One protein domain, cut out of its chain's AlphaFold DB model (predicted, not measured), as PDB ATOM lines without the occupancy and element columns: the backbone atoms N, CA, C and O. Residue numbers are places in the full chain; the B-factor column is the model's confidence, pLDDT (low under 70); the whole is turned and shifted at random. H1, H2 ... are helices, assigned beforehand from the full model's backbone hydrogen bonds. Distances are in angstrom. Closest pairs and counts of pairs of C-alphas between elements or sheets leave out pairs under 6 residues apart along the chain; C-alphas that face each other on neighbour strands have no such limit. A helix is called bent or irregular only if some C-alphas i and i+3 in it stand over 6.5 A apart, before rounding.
ATOM      1  N   ASN A  54     -41.347  13.330 -32.527       37.72
ATOM      2  CA  ASN A  54     -42.393  14.002 -31.817       37.72
ATOM      3  C   ASN A  54     -43.087  12.904 -31.008       37.72
ATOM      4  O   ASN A  54     -43.584  11.927 -31.580       37.72
ATOM      5  N   PHE A  55     -43.068  13.027 -29.679       45.56
ATOM      6  CA  PHE A  55     -43.537  11.969 -28.783       45.56
ATOM      7  C   PHE A  55     -45.038  11.670 -28.954       45.56
ATOM      8  O   PHE A  55     -45.527  10.739 -28.340       45.56
ATOM      9  N   ARG A  56     -45.727  12.326 -29.900       37.09
ATOM     10  CA  ARG A  56     -46.969  11.887 -30.553       37.09
ATOM     11  C   ARG A  56     -47.115  10.379 -30.821       37.09
ATOM     12  O   ARG A  56     -48.246   9.923 -30.800       37.09
ATOM     13  N   VAL A  57     -46.052   9.587 -31.006       39.66
ATOM     14  CA  VAL A  57     -46.168   8.104 -31.020       39.66
ATOM     15  C   VAL A  57     -46.537   7.555 -29.632       39.66
ATOM     16  O   VAL A  57     -47.458   6.754 -29.497       39.66
ATOM     17  N   PHE A  58     -45.884   8.053 -28.581       39.09
ATOM     18  CA  PHE A  58     -46.258   7.803 -27.188       39.09
ATOM     19  C   PHE A  58     -47.609   8.452 -26.841       39.09
ATOM     20  O   PHE A  58     -48.319   7.920 -25.996       39.09
ATOM     21  N   ASP A  59     -48.011   9.547 -27.497       38.03
ATOM     22  CA  ASP A  59     -49.327  10.177 -27.295       38.03
ATOM     23  C   ASP A  59     -50.452   9.414 -28.013       38.03
ATOM     24  O   ASP A  59     -51.564   9.346 -27.497       38.03
ATOM     25  N   LEU A  60     -50.160   8.758 -29.140       37.25
ATOM     26  CA  LEU A  60     -51.045   7.775 -29.758       37.25
ATOM     27  C   LEU A  60     -51.179   6.550 -28.838       37.25
ATOM     28  O   LEU A  60     -52.281   6.068 -28.605       37.25
ATOM     29  N   ALA A  61     -50.086   6.118 -28.200       38.50
ATOM     30  CA  ALA A  61     -50.125   5.086 -27.164       38.50
ATOM     31  C   ALA A  61     -50.831   5.541 -25.860       38.50
ATOM     32  O   ALA A  61     -51.437   4.703 -25.187       38.50
ATOM     33  N   ARG A  62     -50.873   6.848 -25.524       39.94
ATOM     34  CA  ARG A  62     -51.744   7.373 -24.443       39.94
ATOM     35  C   ARG A  62     -53.225   7.101 -24.732       39.94
ATOM     36  O   ARG A  62     -54.006   7.050 -23.781       39.94
ATOM     37  N   ALA A  63     -53.639   6.940 -25.989       41.03
ATOM     38  CA  ALA A  63     -55.031   6.633 -26.310       41.03
ATOM     39  C   ALA A  63     -55.442   5.215 -25.866       41.03
ATOM     40  O   ALA A  63     -56.607   5.012 -25.536       41.03
ATOM     41  N   CYS A  64     -54.506   4.258 -25.802       42.06
ATOM     42  CA  CYS A  64     -54.848   2.831 -25.774       42.06
ATOM     43  C   CYS A  64     -55.023   2.194 -24.382       42.06
ATOM     44  O   CYS A  64     -55.869   1.317 -24.247       42.06
ATOM     45  N   LEU A  65     -54.245   2.569 -23.352       44.06
ATOM     46  CA  LEU A  65     -54.311   1.922 -22.022       44.06
ATOM     47  C   LEU A  65     -54.077   2.900 -20.850       44.06
ATOM     48  O   LEU A  65     -53.066   3.608 -20.863       44.06
ATOM     49  N   PRO A  66     -54.919   2.901 -19.790       43.62
ATOM     50  CA  PRO A  66     -54.763   3.797 -18.636       43.62
ATOM     51  C   PRO A  66     -53.422   3.658 -17.902       43.62
ATOM     52  O   PRO A  66     -52.713   4.650 -17.752       43.62
ATOM     53  N   ALA A  67     -53.027   2.440 -17.507       39.22
ATOM     54  CA  ALA A  67     -51.764   2.202 -16.792       39.22
ATOM     55  C   ALA A  67     -50.529   2.559 -17.646       39.22
ATOM     56  O   ALA A  67     -49.542   3.108 -17.147       39.22
ATOM     57  N   GLY A  68     -50.623   2.339 -18.963       41.12
ATOM     58  CA  GLY A  68     -49.595   2.725 -19.927       41.12
ATOM     59  C   GLY A  68     -49.323   4.232 -19.952       41.12
ATOM     60  O   GLY A  68     -48.185   4.629 -20.184       41.12
ATOM     61  N   ARG A  69     -50.307   5.092 -19.643       47.59
ATOM     62  CA  ARG A  69     -50.123   6.559 -19.637       47.59
ATOM     63  C   ARG A  69     -49.044   7.002 -18.654       47.59
ATOM     64  O   ARG A  69     -48.173   7.780 -19.036       47.59
ATOM     65  N   PHE A  70     -49.077   6.500 -17.417       48.47
ATOM     66  CA  PHE A  70     -48.087   6.861 -16.398       48.47
ATOM     67  C   PHE A  70     -46.706   6.291 -16.738       48.47
ATOM     68  O   PHE A  70     -45.721   7.026 -16.705       48.47
ATOM     69  N   TYR A  71     -46.644   5.022 -17.157       47.03
ATOM     70  CA  TYR A  71     -45.409   4.365 -17.597       47.03
ATOM     71  C   TYR A  71     -44.738   5.138 -18.744       47.03
ATOM     72  O   TYR A  71     -43.594   5.573 -18.626       47.03
ATOM     73  N   LEU A  72     -45.464   5.390 -19.836       52.88
ATOM     74  CA  LEU A  72     -44.955   6.079 -21.023       52.88
ATOM     75  C   LEU A  72     -44.612   7.551 -20.735       52.88
ATOM     76  O   LEU A  72     -43.657   8.082 -21.307       52.88
ATOM     77  N   TYR A  73     -45.325   8.212 -19.818       52.66
ATOM     78  CA  TYR A  73     -44.960   9.545 -19.336       52.66
ATOM     79  C   TYR A  73     -43.661   9.526 -18.517       52.66
ATOM     80  O   TYR A  73     -42.756  10.302 -18.818       52.66
ATOM     81  N   ALA A  74     -43.519   8.619 -17.547       53.28
ATOM     82  CA  ALA A  74     -42.315   8.484 -16.729       53.28
ATOM     83  C   ALA A  74     -41.087   8.125 -17.583       53.28
ATOM     84  O   ALA A  74     -40.073   8.821 -17.526       53.28
ATOM     85  N   VAL A  75     -41.208   7.112 -18.449       56.12
ATOM     86  CA  VAL A  75     -40.174   6.690 -19.407       56.12
ATOM     87  C   VAL A  75     -39.797   7.840 -20.343       56.12
ATOM     88  O   VAL A  75     -38.622   8.184 -20.443       56.12
ATOM     89  N   SER A  76     -40.762   8.503 -20.991       57.56
ATOM     90  CA  SER A  76     -40.450   9.597 -21.924       57.56
ATOM     91  C   SER A  76     -39.927  10.861 -21.235       57.56
ATOM     92  O   SER A  76     -39.131  11.581 -21.838       57.56
ATOM     93  N   ARG A  77     -40.335  11.161 -19.995       60.81
ATOM     94  CA  ARG A  77     -39.782  12.271 -19.199       60.81
ATOM     95  C   ARG A  77     -38.347  11.959 -18.777       60.81
ATOM     96  O   ARG A  77     -37.490  12.823 -18.920       60.81
ATOM     97  N   PHE A  78     -38.074  10.728 -18.345       59.19
ATOM     98  CA  PHE A  78     -36.738  10.274 -17.961       59.19
ATOM     99  C   PHE A  78     -35.769  10.205 -19.151       59.19
ATOM    100  O   PHE A  78     -34.635  10.663 -19.043       59.19
ATOM    101  N   LEU A  79     -36.214   9.723 -20.316       59.50
ATOM    102  CA  LEU A  79     -35.432   9.779 -21.557       59.50
ATOM    103  C   LEU A  79     -35.116  11.235 -21.948       59.50
ATOM    104  O   LEU A  79     -33.965  11.564 -22.232       59.50
ATOM    105  N   ARG A  80     -36.110  12.132 -21.909       58.16
ATOM    106  CA  ARG A  80     -35.923  13.543 -22.289       58.16
ATOM    107  C   ARG A  80     -35.053  14.345 -21.314       58.16
ATOM    108  O   ARG A  80     -34.375  15.254 -21.774       58.16
ATOM    109  N   SER A  81     -35.033  14.032 -20.016       58.22
ATOM    110  CA  SER A  81     -34.186  14.738 -19.040       58.22
ATOM    111  C   SER A  81     -32.826  14.071 -18.806       58.22
ATOM    112  O   SER A  81     -31.800  14.741 -18.847       58.22
ATOM    113  N   THR A  82     -32.796  12.758 -18.570       56.66
ATOM    114  CA  THR A  82     -31.581  12.029 -18.174       56.66
ATOM    115  C   THR A  82     -30.782  11.565 -19.384       56.66
ATOM    116  O   THR A  82     -29.587  11.848 -19.458       56.66
ATOM    117  N   LEU A  83     -31.411  10.881 -20.350       61.03
ATOM    118  CA  LEU A  83     -30.677  10.352 -21.506       61.03
ATOM    119  C   LEU A  83     -30.169  11.485 -22.405       61.03
ATOM    120  O   LEU A  83     -29.020  11.433 -22.825       61.03
ATOM    121  N   ALA A  84     -30.965  12.531 -22.648       57.12
ATOM    122  CA  ALA A  84     -30.531  13.670 -23.462       57.12
ATOM    123  C   ALA A  84     -29.315  14.410 -22.865       57.12
ATOM    124  O   ALA A  84     -28.381  14.730 -23.598       57.12
ATOM    125  N   ILE A  85     -29.276  14.627 -21.543       58.62
ATOM    126  CA  ILE A  85     -28.124  15.249 -20.865       58.62
ATOM    127  C   ILE A  85     -26.915  14.303 -20.844       58.62
ATOM    128  O   ILE A  85     -25.793  14.745 -21.083       58.62
ATOM    129  N   LEU A  86     -27.122  13.005 -20.598       58.50
ATOM    130  CA  LEU A  86     -26.046  12.010 -20.595       58.50
ATOM    131  C   LEU A  86     -25.411  11.865 -21.989       58.50
ATOM    132  O   LEU A  86     -24.193  11.935 -22.115       58.50
ATOM    133  N   VAL A  87     -26.228  11.756 -23.042       59.56
ATOM    134  CA  VAL A  87     -25.793  11.736 -24.449       59.56
ATOM    135  C   VAL A  87     -25.117  13.053 -24.827       59.56
ATOM    136  O   VAL A  87     -24.007  13.023 -25.349       59.56
ATOM    137  N   GLY A  88     -25.722  14.202 -24.513       56.47
ATOM    138  CA  GLY A  88     -25.143  15.514 -24.809       56.47
ATOM    139  C   GLY A  88     -23.758  15.710 -24.185       56.47
ATOM    140  O   GLY A  88     -22.859  16.218 -24.846       56.47
ATOM    141  N   LYS A  89     -23.551  15.239 -22.947       57.38
ATOM    142  CA  LYS A  89     -22.244  15.280 -22.274       57.38
ATOM    143  C   LYS A  89     -21.250  14.256 -22.830       57.38
ATOM    144  O   LYS A  89     -20.095  14.608 -23.044       57.38
ATOM    145  N   LEU A  90     -21.675  13.018 -23.097       55.53
ATOM    146  CA  LEU A  90     -20.804  11.975 -23.658       55.53
ATOM    147  C   LEU A  90     -20.289  12.347 -25.057       55.53
ATOM    148  O   LEU A  90     -19.090  12.271 -25.308       55.53
ATOM    149  N   PHE A  91     -21.173  12.795 -25.951       52.22
ATOM    150  CA  PHE A  91     -20.851  13.082 -27.355       52.22
ATOM    151  C   PHE A  91     -20.134  14.434 -27.571       52.22
ATOM    152  O   PHE A  91     -19.790  14.761 -28.706       52.22
ATOM    153  N   ALA A  92     -19.881  15.215 -26.512       50.94
ATOM    154  CA  ALA A  92     -19.222  16.525 -26.594       50.94
ATOM    155  C   ALA A  92     -17.683  16.473 -26.720       50.94
ATOM    156  O   ALA A  92     -17.070  17.493 -27.029       50.94
ATOM    157  N   LYS A  93     -17.043  15.315 -26.493       53.25
ATOM    158  CA  LYS A  93     -15.593  15.121 -26.682       53.25
ATOM    159  C   LYS A  93     -15.288  13.907 -27.558       53.25
ATOM    160  O   LYS A  93     -16.008  12.912 -27.543       53.25
ATOM    161  N   ARG A  94     -14.191  14.010 -28.316       50.91
ATOM    162  CA  ARG A  94     -13.703  13.004 -29.279       50.91
ATOM    163  C   ARG A  94     -13.236  11.710 -28.593       50.91
ATOM    164  O   ARG A  94     -13.349  10.626 -29.164       50.91
ATOM    165  N   ASP A  95     -12.782  11.832 -27.350       55.50
ATOM    166  CA  ASP A  95     -12.111  10.769 -26.593       55.50
ATOM    167  C   ASP A  95     -13.100   9.835 -25.865       55.50
ATOM    168  O   ASP A  95     -12.773   8.688 -25.569       55.50
ATOM    169  N   SER A  96     -14.360  10.258 -25.691       60.91
ATOM    170  CA  SER A  96     -15.450   9.506 -25.036       60.91
ATOM    171  C   SER A  96     -15.877   8.208 -25.753       60.91
ATOM    172  O   SER A  96     -16.861   7.571 -25.366       60.91
ATOM    173  N   THR A  97     -15.204   7.836 -26.845       62.69
ATOM    174  CA  THR A  97     -15.662   6.847 -27.834       62.69
ATOM    175  C   THR A  97     -15.928   5.463 -27.227       62.69
ATOM    176  O   THR A  97     -16.937   4.837 -27.559       62.69
ATOM    177  N   TYR A  98     -15.090   5.004 -26.293       64.06
ATOM    178  CA  TYR A  98     -15.261   3.715 -25.607       64.06
ATOM    179  C   TYR A  98     -16.492   3.706 -24.682       64.06
ATOM    180  O   TYR A  98     -17.273   2.754 -24.706       64.06
ATOM    181  N   VAL A  99     -16.734   4.795 -23.937       65.50
ATOM    182  CA  VAL A  99     -17.911   4.942 -23.061       65.50
ATOM    183  C   VAL A  99     -19.199   4.941 -23.885       65.50
ATOM    184  O   VAL A  99     -20.164   4.266 -23.530       65.50
ATOM    185  N   ILE A 100     -19.198   5.653 -25.018       66.94
ATOM    186  CA  ILE A 100     -20.316   5.686 -25.970       66.94
ATOM    187  C   ILE A 100     -20.568   4.290 -26.554       66.94
ATOM    188  O   ILE A 100     -21.717   3.846 -26.572       66.94
ATOM    189  N   TYR A 101     -19.520   3.581 -26.991       68.44
ATOM    190  CA  TYR A 101     -19.644   2.222 -27.526       68.44
ATOM    191  C   TYR A 101     -20.255   1.263 -26.499       68.44
ATOM    192  O   TYR A 101     -21.268   0.630 -26.799       68.44
ATOM    193  N   LEU A 102     -19.708   1.205 -25.279       67.19
ATOM    194  CA  LEU A 102     -20.229   0.352 -24.207       67.19
ATOM    195  C   LEU A 102     -21.686   0.698 -23.872       67.19
ATOM    196  O   LEU A 102     -22.515  -0.202 -23.730       67.19
ATOM    197  N   PHE A 103     -22.019   1.991 -23.785       72.75
ATOM    198  CA  PHE A 103     -23.366   2.448 -23.439       72.75
ATOM    199  C   PHE A 103     -24.387   2.065 -24.514       72.75
ATOM    200  O   PHE A 103     -25.444   1.519 -24.193       72.75
ATOM    201  N   ILE A 104     -24.062   2.289 -25.793       72.06
ATOM    202  CA  ILE A 104     -24.901   1.855 -26.916       72.06
ATOM    203  C   ILE A 104     -25.022   0.330 -26.904       72.06
ATOM    204  O   ILE A 104     -26.136  -0.180 -26.887       72.06
ATOM    205  N   PHE A 105     -23.914  -0.409 -26.837       71.12
ATOM    206  CA  PHE A 105     -23.918  -1.872 -26.852       71.12
ATOM    207  C   PHE A 105     -24.776  -2.472 -25.724       71.12
ATOM    208  O   PHE A 105     -25.577  -3.371 -25.974       71.12
ATOM    209  N   ARG A 106     -24.692  -1.936 -24.497       73.88
ATOM    210  CA  ARG A 106     -25.462  -2.454 -23.356       73.88
ATOM    211  C   ARG A 106     -26.930  -2.018 -23.335       73.88
ATOM    212  O   ARG A 106     -27.749  -2.746 -22.771       73.88
ATOM    213  N   HIS A 107     -27.280  -0.855 -23.889       76.81
ATOM    214  CA  HIS A 107     -28.629  -0.282 -23.754       76.81
ATOM    215  C   HIS A 107     -29.440  -0.200 -25.055       76.81
ATOM    216  O   HIS A 107     -30.652  -0.003 -24.982       76.81
ATOM    217  N   LEU A 108     -28.836  -0.410 -26.230       79.25
ATOM    218  CA  LEU A 108     -29.551  -0.454 -27.508       79.25
ATOM    219  C   LEU A 108     -30.547  -1.617 -27.549       79.25
ATOM    220  O   LEU A 108     -31.702  -1.389 -27.895       79.25
ATOM    221  N   CYS A 109     -30.142  -2.823 -27.134       80.69
ATOM    222  CA  CYS A 109     -31.038  -3.985 -27.082       80.69
ATOM    223  C   CYS A 109     -32.245  -3.704 -26.179       80.69
ATOM    224  O   CYS A 109     -33.381  -3.830 -26.617       80.69
ATOM    225  N   GLN A 110     -31.999  -3.192 -24.968       81.62
ATOM    226  CA  GLN A 110     -33.034  -2.785 -24.012       81.62
ATOM    227  C   GLN A 110     -34.001  -1.735 -24.595       81.62
ATOM    228  O   GLN A 110     -35.211  -1.829 -24.394       81.62
ATOM    229  N   LEU A 111     -33.487  -0.731 -25.314       81.81
ATOM    230  CA  LEU A 111     -34.303   0.314 -25.937       81.81
ATOM    231  C   LEU A 111     -35.145  -0.235 -27.096       81.81
ATOM    232  O   LEU A 111     -36.336   0.060 -27.175       81.81
ATOM    233  N   VAL A 112     -34.552  -1.053 -27.969       84.75
ATOM    234  CA  VAL A 112     -35.253  -1.709 -29.084       84.75
ATOM    235  C   VAL A 112     -36.294  -2.700 -28.562       84.75
ATOM    236  O   VAL A 112     -37.396  -2.745 -29.101       84.75
ATOM    237  N   HIS A 113     -36.007  -3.427 -27.479       86.75
ATOM    238  CA  HIS A 113     -36.959  -4.344 -26.857       86.75
ATOM    239  C   HIS A 113     -38.160  -3.610 -26.265       86.75
ATOM    240  O   HIS A 113     -39.294  -3.992 -26.534       86.75
ATOM    241  N   LEU A 114     -37.938  -2.494 -25.560       82.88
ATOM    242  CA  LEU A 114     -39.028  -1.635 -25.091       82.88
ATOM    243  C   LEU A 114     -39.857  -1.079 -26.262       82.88
ATOM    244  O   LEU A 114     -41.084  -1.138 -26.220       82.88
ATOM    245  N   ILE A 115     -39.221  -0.584 -27.329       81.56
ATOM    246  CA  ILE A 115     -39.941  -0.099 -28.519       81.56
ATOM    247  C   ILE A 115     -40.762  -1.232 -29.157       81.56
ATOM    248  O   ILE A 115     -41.941  -1.032 -29.437       81.56
ATOM    249  N   SER A 116     -40.185  -2.423 -29.324       83.62
ATOM    250  CA  SER A 116     -40.863  -3.593 -29.895       83.62
ATOM    251  C   SER A 116     -42.057  -4.040 -29.046       83.62
ATOM    252  O   SER A 116     -43.171  -4.166 -29.556       83.62
ATOM    253  N   TYR A 117     -41.858  -4.181 -27.733       79.19
ATOM    254  CA  TYR A 117     -42.889  -4.570 -26.772       79.19
ATOM    255  C   TYR A 117     -44.095  -3.617 -26.798       79.19
ATOM    256  O   TYR A 117     -45.235  -4.085 -26.813       79.19
ATOM    257  N   TRP A 118     -43.858  -2.298 -26.823       73.38
ATOM    258  CA  TRP A 118     -44.914  -1.278 -26.738       73.38
ATOM    259  C   TRP A 118     -45.515  -0.850 -28.086       73.38
ATOM    260  O   TRP A 118     -46.670  -0.429 -28.110       73.38
ATOM    261  N   CYS A 119     -44.758  -0.917 -29.187       77.31
ATOM    262  CA  CYS A 119     -45.169  -0.363 -30.487       77.31
ATOM    263  C   CYS A 119     -45.397  -1.428 -31.570       77.31
ATOM    264  O   CYS A 119     -46.274  -1.239 -32.414       77.31
ATOM    265  N   SER A 120     -44.617  -2.515 -31.564       76.12
ATOM    266  CA  SER A 120     -44.608  -3.519 -32.640       76.12
ATOM    267  C   SER A 120     -45.449  -4.753 -32.315       76.12
ATOM    268  O   SER A 120     -46.200  -5.219 -33.170       76.12
ATOM    269  N   TYR A 121     -45.348  -5.287 -31.093       84.00
ATOM    270  CA  TYR A 121     -46.068  -6.503 -30.717       84.00
ATOM    271  C   TYR A 121     -47.586  -6.273 -30.653       84.00
ATOM    272  O   TYR A 121     -48.067  -5.367 -29.968       84.00
ATOM    273  N   ARG A 122     -48.349  -7.173 -31.283       86.44
ATOM    274  CA  ARG A 122     -49.792  -7.354 -31.076       86.44
ATOM    275  C   ARG A 122     -50.106  -8.847 -31.061       86.44
ATOM    276  O   ARG A 122     -49.568  -9.583 -31.884       86.44
ATOM    277  N   ALA A 123     -50.988  -9.273 -30.160       91.06
ATOM    278  CA  ALA A 123     -51.530 -10.628 -30.183       91.06
ATOM    279  C   ALA A 123     -52.383 -10.837 -31.442       91.06
ATOM    280  O   ALA A 123     -53.040  -9.902 -31.916       91.06
ATOM    281  N   ALA A 416     -23.654  -7.973 -14.766       76.75
ATOM    282  CA  ALA A 416     -23.857  -6.707 -14.051       76.75
ATOM    283  C   ALA A 416     -22.679  -6.338 -13.126       76.75
ATOM    284  O   ALA A 416     -22.388  -5.156 -12.953       76.75
ATOM    285  N   LEU A 417     -21.983  -7.346 -12.587       79.38
ATOM    286  CA  LEU A 417     -20.756  -7.212 -11.793       79.38
ATOM    287  C   LEU A 417     -19.549  -6.694 -12.595       79.38
ATOM    288  O   LEU A 417     -18.648  -6.120 -12.002       79.38
ATOM    289  N   LEU A 418     -19.528  -6.861 -13.922       75.38
ATOM    290  CA  LEU A 418     -18.482  -6.311 -14.793       75.38
ATOM    291  C   LEU A 418     -18.952  -5.012 -15.460       75.38
ATOM    292  O   LEU A 418     -18.265  -3.996 -15.393       75.38
ATOM    293  N   CYS A 419     -20.151  -5.010 -16.053       74.25
ATOM    294  CA  CYS A 419     -20.674  -3.859 -16.787       74.25
ATOM    295  C   CYS A 419     -20.858  -2.625 -15.895       74.25
ATOM    296  O   CYS A 419     -20.419  -1.542 -16.271       74.25
ATOM    297  N   ASN A 420     -21.501  -2.754 -14.727       80.88
ATOM    298  CA  ASN A 420     -21.847  -1.575 -13.927       80.88
ATOM    299  C   ASN A 420     -20.601  -0.916 -13.301       80.88
ATOM    300  O   ASN A 420     -20.467   0.299 -13.459       80.88
ATOM    301  N   PRO A 421     -19.655  -1.654 -12.673       79.62
ATOM    302  CA  PRO A 421     -18.385  -1.067 -12.249       79.62
ATOM    303  C   PRO A 421     -17.564  -0.549 -13.431       79.62
ATOM    304  O   PRO A 421     -16.998   0.533 -13.325       79.62
ATOM    305  N   GLY A 422     -17.575  -1.241 -14.578       74.12
ATOM    306  CA  GLY A 422     -16.935  -0.776 -15.811       74.12
ATOM    307  C   GLY A 422     -17.445   0.593 -16.270       74.12
ATOM    308  O   GLY A 422     -16.639   1.474 -16.562       74.12
ATOM    309  N   PHE A 423     -18.762   0.828 -16.260       74.94
ATOM    310  CA  PHE A 423     -19.343   2.146 -16.556       74.94
ATOM    311  C   PHE A 423     -18.986   3.209 -15.517       74.94
ATOM    312  O   PHE A 423     -18.666   4.337 -15.889       74.94
ATOM    313  N   ILE A 424     -19.037   2.867 -14.228       77.38
ATOM    314  CA  ILE A 424     -18.725   3.801 -13.140       77.38
ATOM    315  C   ILE A 424     -17.249   4.219 -13.221       77.38
ATOM    316  O   ILE A 424     -16.962   5.412 -13.284       77.38
ATOM    317  N   TYR A 425     -16.328   3.260 -13.340       73.94
ATOM    318  CA  TYR A 425     -14.899   3.493 -13.561       73.94
ATOM    319  C   TYR A 425     -14.637   4.309 -14.835       73.94
ATOM    320  O   TYR A 425     -13.868   5.270 -14.805       73.94
ATOM    321  N   SER A 426     -15.333   3.993 -15.934       71.06
ATOM    322  CA  SER A 426     -15.209   4.720 -17.205       71.06
ATOM    323  C   SER A 426     -15.664   6.178 -17.119       71.06
ATOM    324  O   SER A 426     -15.110   7.013 -17.824       71.06
ATOM    325  N   ILE A 427     -16.651   6.509 -16.275       72.38
ATOM    326  CA  ILE A 427     -17.035   7.907 -16.028       72.38
ATOM    327  C   ILE A 427     -16.074   8.582 -15.046       72.38
ATOM    328  O   ILE A 427     -15.698   9.723 -15.291       72.38
ATOM    329  N   LEU A 428     -15.659   7.903 -13.971       72.69
ATOM    330  CA  LEU A 428     -14.767   8.463 -12.945       72.69
ATOM    331  C   LEU A 428     -13.368   8.803 -13.480       72.69
ATOM    332  O   LEU A 428     -12.804   9.818 -13.086       72.69
ATOM    333  N   THR A 429     -12.823   7.984 -14.381       69.12
ATOM    334  CA  THR A 429     -11.508   8.220 -15.012       69.12
ATOM    335  C   THR A 429     -11.556   9.203 -16.183       69.12
ATOM    336  O   THR A 429     -10.532   9.771 -16.555       69.12
ATOM    337  N   HIS A 430     -12.733   9.444 -16.765       68.00
ATOM    338  CA  HIS A 430     -12.905  10.403 -17.852       68.00
ATOM    339  C   HIS A 430     -13.116  11.827 -17.300       68.00
ATOM    340  O   HIS A 430     -13.818  11.989 -16.300       68.00
ATOM    341  N   PRO A 431     -12.681  12.902 -17.992       62.44
ATOM    342  CA  PRO A 431     -12.952  14.296 -17.593       62.44
ATOM    343  C   PRO A 431     -14.438  14.699 -17.461       62.44
ATOM    344  O   PRO A 431     -14.737  15.845 -17.143       62.44
ATOM    345  N   LEU A 432     -15.380  13.782 -17.710       57.28
ATOM    346  CA  LEU A 432     -16.811  13.965 -17.442       57.28
ATOM    347  C   LEU A 432     -17.204  13.587 -16.002       57.28
ATOM    348  O   LEU A 432     -18.209  14.105 -15.517       57.28
ATOM    349  N   GLY A 433     -16.430  12.742 -15.308       55.59
ATOM    350  CA  GLY A 433     -16.657  12.377 -13.903       55.59
ATOM    351  C   GLY A 433     -16.485  13.547 -12.934       55.59
ATOM    352  O   GLY A 433     -17.181  13.610 -11.923       55.59
ATOM    353  N   LEU A 434     -15.652  14.531 -13.303       54.94
ATOM    354  CA  LEU A 434     -15.500  15.813 -12.602       54.94
ATOM    355  C   LEU A 434     -16.838  16.561 -12.453       54.94
ATOM    356  O   LEU A 434     -17.060  17.274 -11.476       54.94
ATOM    357  N   HIS A 435     -17.783  16.357 -13.378       61.78
ATOM    358  CA  HIS A 435     -19.164  16.771 -13.173       61.78
ATOM    359  C   HIS A 435     -19.916  15.703 -12.366       61.78
ATOM    360  O   HIS A 435     -20.510  14.797 -12.950       61.78
ATOM    361  N   GLN A 436     -20.011  15.874 -11.042       63.75
ATOM    362  CA  GLN A 436     -20.791  15.010 -10.128       63.75
ATOM    363  C   GLN A 436     -22.198  14.646 -10.664       63.75
ATOM    364  O   GLN A 436     -22.686  13.526 -10.491       63.75
ATOM    365  N   THR A 437     -22.839  15.574 -11.388       70.88
ATOM    366  CA  THR A 437     -24.127  15.340 -12.065       70.88
ATOM    367  C   THR A 437     -24.112  14.140 -13.018       70.88
ATOM    368  O   THR A 437     -25.086  13.389 -13.030       70.88
ATOM    369  N   ALA A 438     -23.033  13.914 -13.780       69.88
ATOM    370  CA  ALA A 438     -22.922  12.837 -14.768       69.88
ATOM    371  C   ALA A 438     -22.978  11.444 -14.121       69.88
ATOM    372  O   ALA A 438     -23.752  10.597 -14.570       69.88
ATOM    373  N   LEU A 439     -22.251  11.237 -13.016       74.88
ATOM    374  CA  LEU A 439     -22.339  10.006 -12.226       74.88
ATOM    375  C   LEU A 439     -23.756   9.809 -11.666       74.88
ATOM    376  O   LEU A 439     -24.307   8.713 -11.759       74.88
ATOM    377  N   SER A 440     -24.396  10.877 -11.170       78.25
ATOM    378  CA  SER A 440     -25.779  10.797 -10.675       78.25
ATOM    379  C   SER A 440     -26.777  10.378 -11.767       78.25
ATOM    380  O   SER A 440     -27.708   9.621 -11.491       78.25
ATOM    381  N   TYR A 441     -26.577  10.826 -13.014       78.56
ATOM    382  CA  TYR A 441     -27.405  10.435 -14.156       78.56
ATOM    383  C   TYR A 441     -27.137   8.989 -14.592       78.56
ATOM    384  O   TYR A 441     -28.099   8.276 -14.873       78.56
ATOM    385  N   LEU A 442     -25.881   8.520 -14.576       78.25
ATOM    386  CA  LEU A 442     -25.554   7.112 -14.834       78.25
ATOM    387  C   LEU A 442     -26.200   6.186 -13.794       78.25
ATOM    388  O   LEU A 442     -26.838   5.206 -14.169       78.25
ATOM    389  N   LEU A 443     -26.086   6.495 -12.500       81.62
ATOM    390  CA  LEU A 443     -26.676   5.672 -11.436       81.62
ATOM    391  C   LEU A 443     -28.208   5.620 -11.549       81.62
ATOM    392  O   LEU A 443     -28.795   4.538 -11.492       81.62
ATOM    393  N   LYS A 444     -28.854   6.764 -11.821       81.75
ATOM    394  CA  LYS A 444     -30.294   6.828 -12.127       81.75
ATOM    395  C   LYS A 444     -30.653   6.005 -13.369       81.75
ATOM    396  O   LYS A 444     -31.684   5.342 -13.368       81.75
ATOM    397  N   TRP A 445     -29.819   6.014 -14.412       81.81
ATOM    398  CA  TRP A 445     -30.027   5.238 -15.639       81.81
ATOM    399  C   TRP A 445     -29.891   3.723 -15.418       81.81
ATOM    400  O   TRP A 445     -30.735   2.956 -15.883       81.81
ATOM    401  N   ILE A 446     -28.881   3.282 -14.661       80.88
ATOM    402  CA  ILE A 446     -28.689   1.873 -14.278       80.88
ATOM    403  C   ILE A 446     -29.861   1.382 -13.414       80.88
ATOM    404  O   ILE A 446     -30.348   0.272 -13.617       80.88
ATOM    405  N   PHE A 447     -30.351   2.205 -12.482       82.50
ATOM    406  CA  PHE A 447     -31.537   1.876 -11.689       82.50
ATOM    407  C   PHE A 447     -32.795   1.789 -12.569       82.50
ATOM    408  O   PHE A 447     -33.463   0.758 -12.588       82.50
ATOM    409  N   PHE A 448     -33.074   2.818 -13.373       82.50
ATOM    410  CA  PHE A 448     -34.222   2.849 -14.283       82.50
ATOM    411  C   PHE A 448     -34.241   1.651 -15.244       82.50
ATOM    412  O   PHE A 448     -35.264   0.980 -15.360       82.50
ATOM    413  N   THR A 449     -33.112   1.325 -15.881       78.06
ATOM    414  CA  THR A 449     -33.022   0.183 -16.811       78.06
ATOM    415  C   THR A 449     -33.109  -1.185 -16.127       78.06
ATOM    416  O   THR A 449     -33.428  -2.157 -16.799       78.06
ATOM    417  N   LYS A 450     -32.907  -1.278 -14.804       79.75
ATOM    418  CA  LYS A 450     -33.271  -2.472 -14.020       79.75
ATOM    419  C   LYS A 450     -34.766  -2.526 -13.702       79.75
ATOM    420  O   LYS A 450     -35.339  -3.605 -13.720       79.75
ATOM    421  N   MET A 451     -35.393  -1.388 -13.398       81.88
ATOM    422  CA  MET A 451     -36.800  -1.331 -12.970       81.88
ATOM    423  C   MET A 451     -37.802  -1.417 -14.125       81.88
ATOM    424  O   MET A 451     -38.902  -1.923 -13.938       81.88
ATOM    425  N   VAL A 452     -37.443  -0.934 -15.317       80.00
ATOM    426  CA  VAL A 452     -38.377  -0.715 -16.440       80.00
ATOM    427  C   VAL A 452     -39.088  -1.984 -16.949       80.00
ATOM    428  O   VAL A 452     -40.218  -1.878 -17.432       80.00
ATOM    429  N   ASN A 453     -38.482  -3.167 -16.777       78.75
ATOM    430  CA  ASN A 453     -39.098  -4.468 -17.086       78.75
ATOM    431  C   ASN A 453     -40.004  -4.994 -15.952       78.75
ATOM    432  O   ASN A 453     -40.851  -5.838 -16.202       78.75
ATOM    433  N   LEU A 454     -39.832  -4.519 -14.714       83.69
ATOM    434  CA  LEU A 454     -40.451  -5.093 -13.504       83.69
ATOM    435  C   LEU A 454     -41.730  -4.363 -13.070       83.69
ATOM    436  O   LEU A 454     -42.447  -4.825 -12.185       83.69
ATOM    437  N   ILE A 455     -42.020  -3.209 -13.673       82.31
ATOM    438  CA  ILE A 455     -43.203  -2.398 -13.351       82.31
ATOM    439  C   ILE A 455     -44.530  -3.182 -13.497       82.31
ATOM    440  O   ILE A 455     -45.385  -2.985 -12.636       82.31
ATOM    441  N   PRO A 456     -44.731  -4.097 -14.475       82.44
ATOM    442  CA  PRO A 456     -45.927  -4.946 -14.515       82.44
ATOM    443  C   PRO A 456     -46.148  -5.766 -13.235       82.44
ATOM    444  O   PRO A 456     -47.290  -5.920 -12.813       82.44
ATOM    445  N   HIS A 457     -45.075  -6.222 -12.575       85.44
ATOM    446  CA  HIS A 457     -45.171  -6.910 -11.286       85.44
ATOM    447  C   HIS A 457     -45.565  -5.961 -10.156       85.44
ATOM    448  O   HIS A 457     -46.588  -6.163  -9.509       85.44
ATOM    449  N   TYR A 458     -44.801  -4.885  -9.960       85.56
ATOM    450  CA  TYR A 458     -45.020  -3.950  -8.847       85.56
ATOM    451  C   TYR A 458     -46.309  -3.112  -8.966       85.56
ATOM    452  O   TYR A 458     -46.709  -2.478  -7.994       85.56
ATOM    453  N   LEU A 459     -46.983  -3.114 -10.123       85.50
ATOM    454  CA  LEU A 459     -48.345  -2.582 -10.274       85.50
ATOM    455  C   LEU A 459     -49.442  -3.557  -9.808       85.50
ATOM    456  O   LEU A 459     -50.551  -3.106  -9.529       85.50
ATOM    457  N   ARG A 460     -49.159  -4.865  -9.737       85.88
ATOM    458  CA  ARG A 460     -50.070  -5.896  -9.205       85.88
ATOM    459  C   ARG A 460     -49.804  -6.165  -7.724       85.88
ATOM    460  O   ARG A 460     -50.743  -6.231  -6.943       85.88
ATOM    461  N   GLU A 461     -48.528  -6.271  -7.351       86.00
ATOM    462  CA  GLU A 461     -48.058  -6.634  -6.008       86.00
ATOM    463  C   GLU A 461     -47.178  -5.503  -5.419       86.00
ATOM    464  O   GLU A 461     -45.968  -5.677  -5.233       86.00
ATOM    465  N   PRO A 462     -47.727  -4.299  -5.154       87.19
ATOM    466  CA  PRO A 462     -46.941  -3.139  -4.719       87.19
ATOM    467  C   PRO A 462     -46.233  -3.343  -3.369       87.19
ATOM    468  O   PRO A 462     -45.209  -2.711  -3.114       87.19
ATOM    469  N   GLN A 463     -46.724  -4.247  -2.515       86.00
ATOM    470  CA  GLN A 463     -46.084  -4.592  -1.241       86.00
ATOM    471  C   GLN A 463     -44.696  -5.234  -1.416       86.00
ATOM    472  O   GLN A 463     -43.849  -5.095  -0.536       86.00
ATOM    473  N   ASP A 464     -44.418  -5.871  -2.561       89.25
ATOM    474  CA  ASP A 464     -43.109  -6.481  -2.842       89.25
ATOM    475  C   ASP A 464     -41.987  -5.433  -3.001       89.25
ATOM    476  O   ASP A 464     -40.805  -5.778  -2.960       89.25
ATOM    477  N   LEU A 465     -42.319  -4.138  -3.119       88.88
ATOM    478  CA  LEU A 465     -41.337  -3.047  -3.165       88.88
ATOM    479  C   LEU A 465     -40.431  -2.996  -1.922       88.88
ATOM    480  O   LEU A 465     -39.289  -2.551  -2.033       88.88
ATOM    481  N   VAL A 466     -40.870  -3.503  -0.762       88.94
ATOM    482  CA  VAL A 466     -40.017  -3.603   0.441       88.94
ATOM    483  C   VAL A 466     -38.826  -4.555   0.241       88.94
ATOM    484  O   VAL A 466     -37.772  -4.380   0.849       88.94
ATOM    485  N   MET A 467     -38.950  -5.532  -0.664       90.31
ATOM    486  CA  MET A 467     -37.902  -6.500  -1.006       90.31
ATOM    487  C   MET A 467     -37.012  -6.048  -2.180       90.31
ATOM    488  O   MET A 467     -36.041  -6.728  -2.529       90.31
ATOM    489  N   LEU A 468     -37.286  -4.877  -2.767       88.38
ATOM    490  CA  LEU A 468     -36.524  -4.322  -3.887       88.38
ATOM    491  C   LEU A 468     -35.014  -4.129  -3.604       88.38
ATOM    492  O   LEU A 468     -34.220  -4.439  -4.498       88.38
ATOM    493  N   PRO A 469     -34.554  -3.690  -2.410       88.69
ATOM    494  CA  PRO A 469     -33.119  -3.628  -2.109       88.69
ATOM    495  C   PRO A 469     -32.448  -5.004  -2.217       88.69
ATOM    496  O   PRO A 469     -31.347  -5.114  -2.761       88.69
ATOM    497  N   GLY A 470     -33.162  -6.054  -1.790       88.31
ATOM    498  CA  GLY A 470     -32.772  -7.448  -1.968       88.31
ATOM    499  C   GLY A 470     -32.580  -7.786  -3.444       88.31
ATOM    500  O   GLY A 470     -31.488  -8.197  -3.823       88.31
ATOM    501  N   TYR A 471     -33.580  -7.529  -4.296       87.44
ATOM    502  CA  TYR A 471     -33.480  -7.736  -5.750       87.44
ATOM    503  C   TYR A 471     -32.289  -6.985  -6.384       87.44
ATOM    504  O   TYR A 471     -31.563  -7.540  -7.214       87.44
ATOM    505  N   VAL A 472     -32.053  -5.724  -5.998       85.69
ATOM    506  CA  VAL A 472     -30.977  -4.900  -6.581       85.69
ATOM    507  C   VAL A 472     -29.595  -5.435  -6.211       85.69
ATOM    508  O   VAL A 472     -28.755  -5.569  -7.105       85.69
ATOM    509  N   ALA A 473     -29.369  -5.780  -4.939       86.00
ATOM    510  CA  ALA A 473     -28.158  -6.482  -4.513       86.00
ATOM    511  C   ALA A 473     -28.033  -7.828  -5.241       86.00
ATOM    512  O   ALA A 473     -26.959  -8.188  -5.735       86.00
ATOM    513  N   PHE A 474     -29.157  -8.532  -5.397       82.56
ATOM    514  CA  PHE A 474     -29.178  -9.842  -6.013       82.56
ATOM    515  C   PHE A 474     -28.696  -9.832  -7.470       82.56
ATOM    516  O   PHE A 474     -27.864 -10.647  -7.881       82.56
ATOM    517  N   ALA A 475     -29.137  -8.852  -8.253       81.06
ATOM    518  CA  ALA A 475     -28.782  -8.749  -9.662       81.06
ATOM    519  C   ALA A 475     -27.261  -8.627  -9.933       81.06
ATOM    520  O   ALA A 475     -26.848  -8.825 -11.077       81.06
ATOM    521  N   TYR A 476     -26.425  -8.327  -8.928       83.38
ATOM    522  CA  TYR A 476     -24.961  -8.418  -9.024       83.38
ATOM    523  C   TYR A 476     -24.454  -9.842  -8.832       83.38
ATOM    524  O   TYR A 476     -23.718 -10.344  -9.684       83.38
ATOM    525  N   VAL A 477     -24.899 -10.499  -7.759       82.56
ATOM    526  CA  VAL A 477     -24.536 -11.873  -7.381       82.56
ATOM    527  C   VAL A 477     -24.881 -12.875  -8.485       82.56
ATOM    528  O   VAL A 477     -24.107 -13.797  -8.737       82.56
ATOM    529  N   ASN A 478     -25.969 -12.625  -9.223       78.25
ATOM    530  CA  ASN A 478     -26.266 -13.228 -10.529       78.25
ATOM    531  C   ASN A 478     -25.013 -13.525 -11.365       78.25
ATOM    532  O   ASN A 478     -24.812 -14.632 -11.848       78.25
ATOM    533  N   SER A 479     -24.163 -12.511 -11.522       81.88
ATOM    534  CA  SER A 479     -23.006 -12.536 -12.412       81.88
ATOM    535  C   SER A 479     -21.993 -13.592 -11.975       81.88
ATOM    536  O   SER A 479     -21.408 -14.249 -12.826       81.88
ATOM    537  N   VAL A 480     -21.840 -13.803 -10.664       83.69
ATOM    538  CA  VAL A 480     -20.991 -14.863 -10.101       83.69
ATOM    539  C   VAL A 480     -21.553 -16.236 -10.467       83.69
ATOM    540  O   VAL A 480     -20.808 -17.099 -10.918       83.69
ATOM    541  N   VAL A 481     -22.873 -16.427 -10.363       79.94
ATOM    542  CA  VAL A 481     -23.531 -17.700 -10.712       79.94
ATOM    543  C   VAL A 481     -23.529 -17.946 -12.228       79.94
ATOM    544  O   VAL A 481     -23.317 -19.079 -12.649       79.94
ATOM    545  N   LYS A 482     -23.649 -16.906 -13.068       81.12
ATOM    546  CA  LYS A 482     -23.436 -17.028 -14.524       81.12
ATOM    547  C   LYS A 482     -22.007 -17.439 -14.862       81.12
ATOM    548  O   LYS A 482     -21.833 -18.295 -15.717       81.12
ATOM    549  N   ILE A 483     -21.002 -16.847 -14.209       84.06
ATOM    550  CA  ILE A 483     -19.590 -17.213 -14.401       84.06
ATOM    551  C   ILE A 483     -19.360 -18.657 -13.938       84.06
ATOM    552  O   ILE A 483     -18.768 -19.439 -14.671       84.06
ATOM    553  N   TYR A 484     -19.902 -19.055 -12.783       85.94
ATOM    554  CA  TYR A 484     -19.867 -20.443 -12.320       85.94
ATOM    555  C   TYR A 484     -20.505 -21.405 -13.333       85.94
ATOM    556  O   TYR A 484     -19.902 -22.423 -13.669       85.94
ATOM    557  N   ALA A 485     -21.684 -21.079 -13.871       84.25
ATOM    558  CA  ALA A 485     -22.356 -21.875 -14.898       84.25
ATOM    559  C   ALA A 485     -21.542 -21.953 -16.204       84.25
ATOM    560  O   ALA A 485     -21.361 -23.040 -16.748       84.25
ATOM    561  N   ALA A 486     -20.964 -20.837 -16.659       83.12
ATOM    562  CA  ALA A 486     -20.052 -20.784 -17.808       83.12
ATOM    563  C   ALA A 486     -18.769 -21.615 -17.603       83.12
ATOM    564  O   ALA A 486     -18.185 -22.100 -18.568       83.12
ATOM    565  N   LEU A 487     -18.354 -21.813 -16.350       85.00
ATOM    566  CA  LEU A 487     -17.226 -22.654 -15.942       85.00
ATOM    567  C   LEU A 487     -17.650 -24.071 -15.501       85.00
ATOM    568  O   LEU A 487     -16.837 -24.797 -14.937       85.00
ATOM    569  N   THR A 488     -18.910 -24.474 -15.717       85.06
ATOM    570  CA  THR A 488     -19.411 -25.815 -15.347       85.06
ATOM    571  C   THR A 488     -20.460 -26.412 -16.300       85.06
ATOM    572  O   THR A 488     -20.937 -27.513 -16.039       85.06
TER     573      THR A 488
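This is residues 54 to 123 and 416 to 488 of the 637 residues of an uncharacterized protein of Aspergillus rambellii (UniProt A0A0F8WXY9). The long helix H3 and the long helix H2 meet at a corner and run back in opposite directions, and the helical hairpin of H4 and H5 packs on them, H5 on H2 and H4 on H3. The long, kinked H7 crosses the beginning of H4, and its residues 481 to 486 stick out with 487 and 488; short H1 folds back on the beginning of H2. The printed part has 143 residues with seven named helices, H1 to H7 in order, and no named strand: an all-helix domain. It is only just compact, close to loose, with a radius of gyration of the C-alphas of 17.1 A and spans of 45 by 42 by 28 A.

Begin at H3, residues 94 to 120, which has a kink of 45 degrees near residue 105. It only just touches H2, residues 66 to 90, and only at the corner, with 3 pairs of C-alphas within 8 A; the closest are those of Leu 90 and Ser 96, 6.1 A. Residues 99 to 103 of H3 alone touch H4, residues 416 to 428, at a steep tilt of 47 degrees, closest at the C-alphas of Val 99 and Ser 426, 6.5 A. H4 forms a hairpin with H5, residues 436 to 451; the C-alphas of Ile 427 and Leu 439 come closest, 6.9 A. H5 touches H2 at a shallow tilt of 34.8 degrees, only just short of steep, closest at the C-alphas of Thr 82 and Tyr 441, 6.0 A. H1, residues 56 to 62, forms a hairpin with H2, closest at the C-alphas of Arg 62 and Arg 69, 5.1 A. H7, residues 462 to 486, has a kink of 53 degrees near residue 469 and touches H4 about perpendicular, at 82 degrees; the C-alphas of Leu 417 and Tyr 476 come closest, 5.2 A. H6, residues 455 to 458, is close to H7 but not clearly touching. Every O i to N i+4 pair is within hydrogen-bond range in H1 and H5, against 18 of 21 in H2, 19 of 23 in H3, 8 of 9 in H4 and 12 of 21 in H7; H6 is too short for one.

Find C-alpha 94 at (-13.703, 13.004, -29.279); from there H3 runs 35.2 A. H2 covers 35.3 A, H5 23.1 A and H4 17.7 A. H1 spans 9.0 A and H6 5.1 A. H7 runs 34.7 A to C-alpha 486 at (-20.052, -20.784, -17.808). H3 and H7 are irregular: C-alphas 95 and 98 are 7.8 A apart, and C-alphas 466 and 469 are 7.4 A apart.

The C-alphas of Ala 63 and Thr 488, the two farthest apart, are 49.4 A apart. Residues 124 to 415 are not printed, and C-alphas 123 and 416 are 32.3 A apart across that cut. Of the links printed whole, H4 to H5 is short and the others are tight. The mean pLDDT of the printed part is 70.1, and residues 54 to 102, 429 to 436 and 438 are under 70.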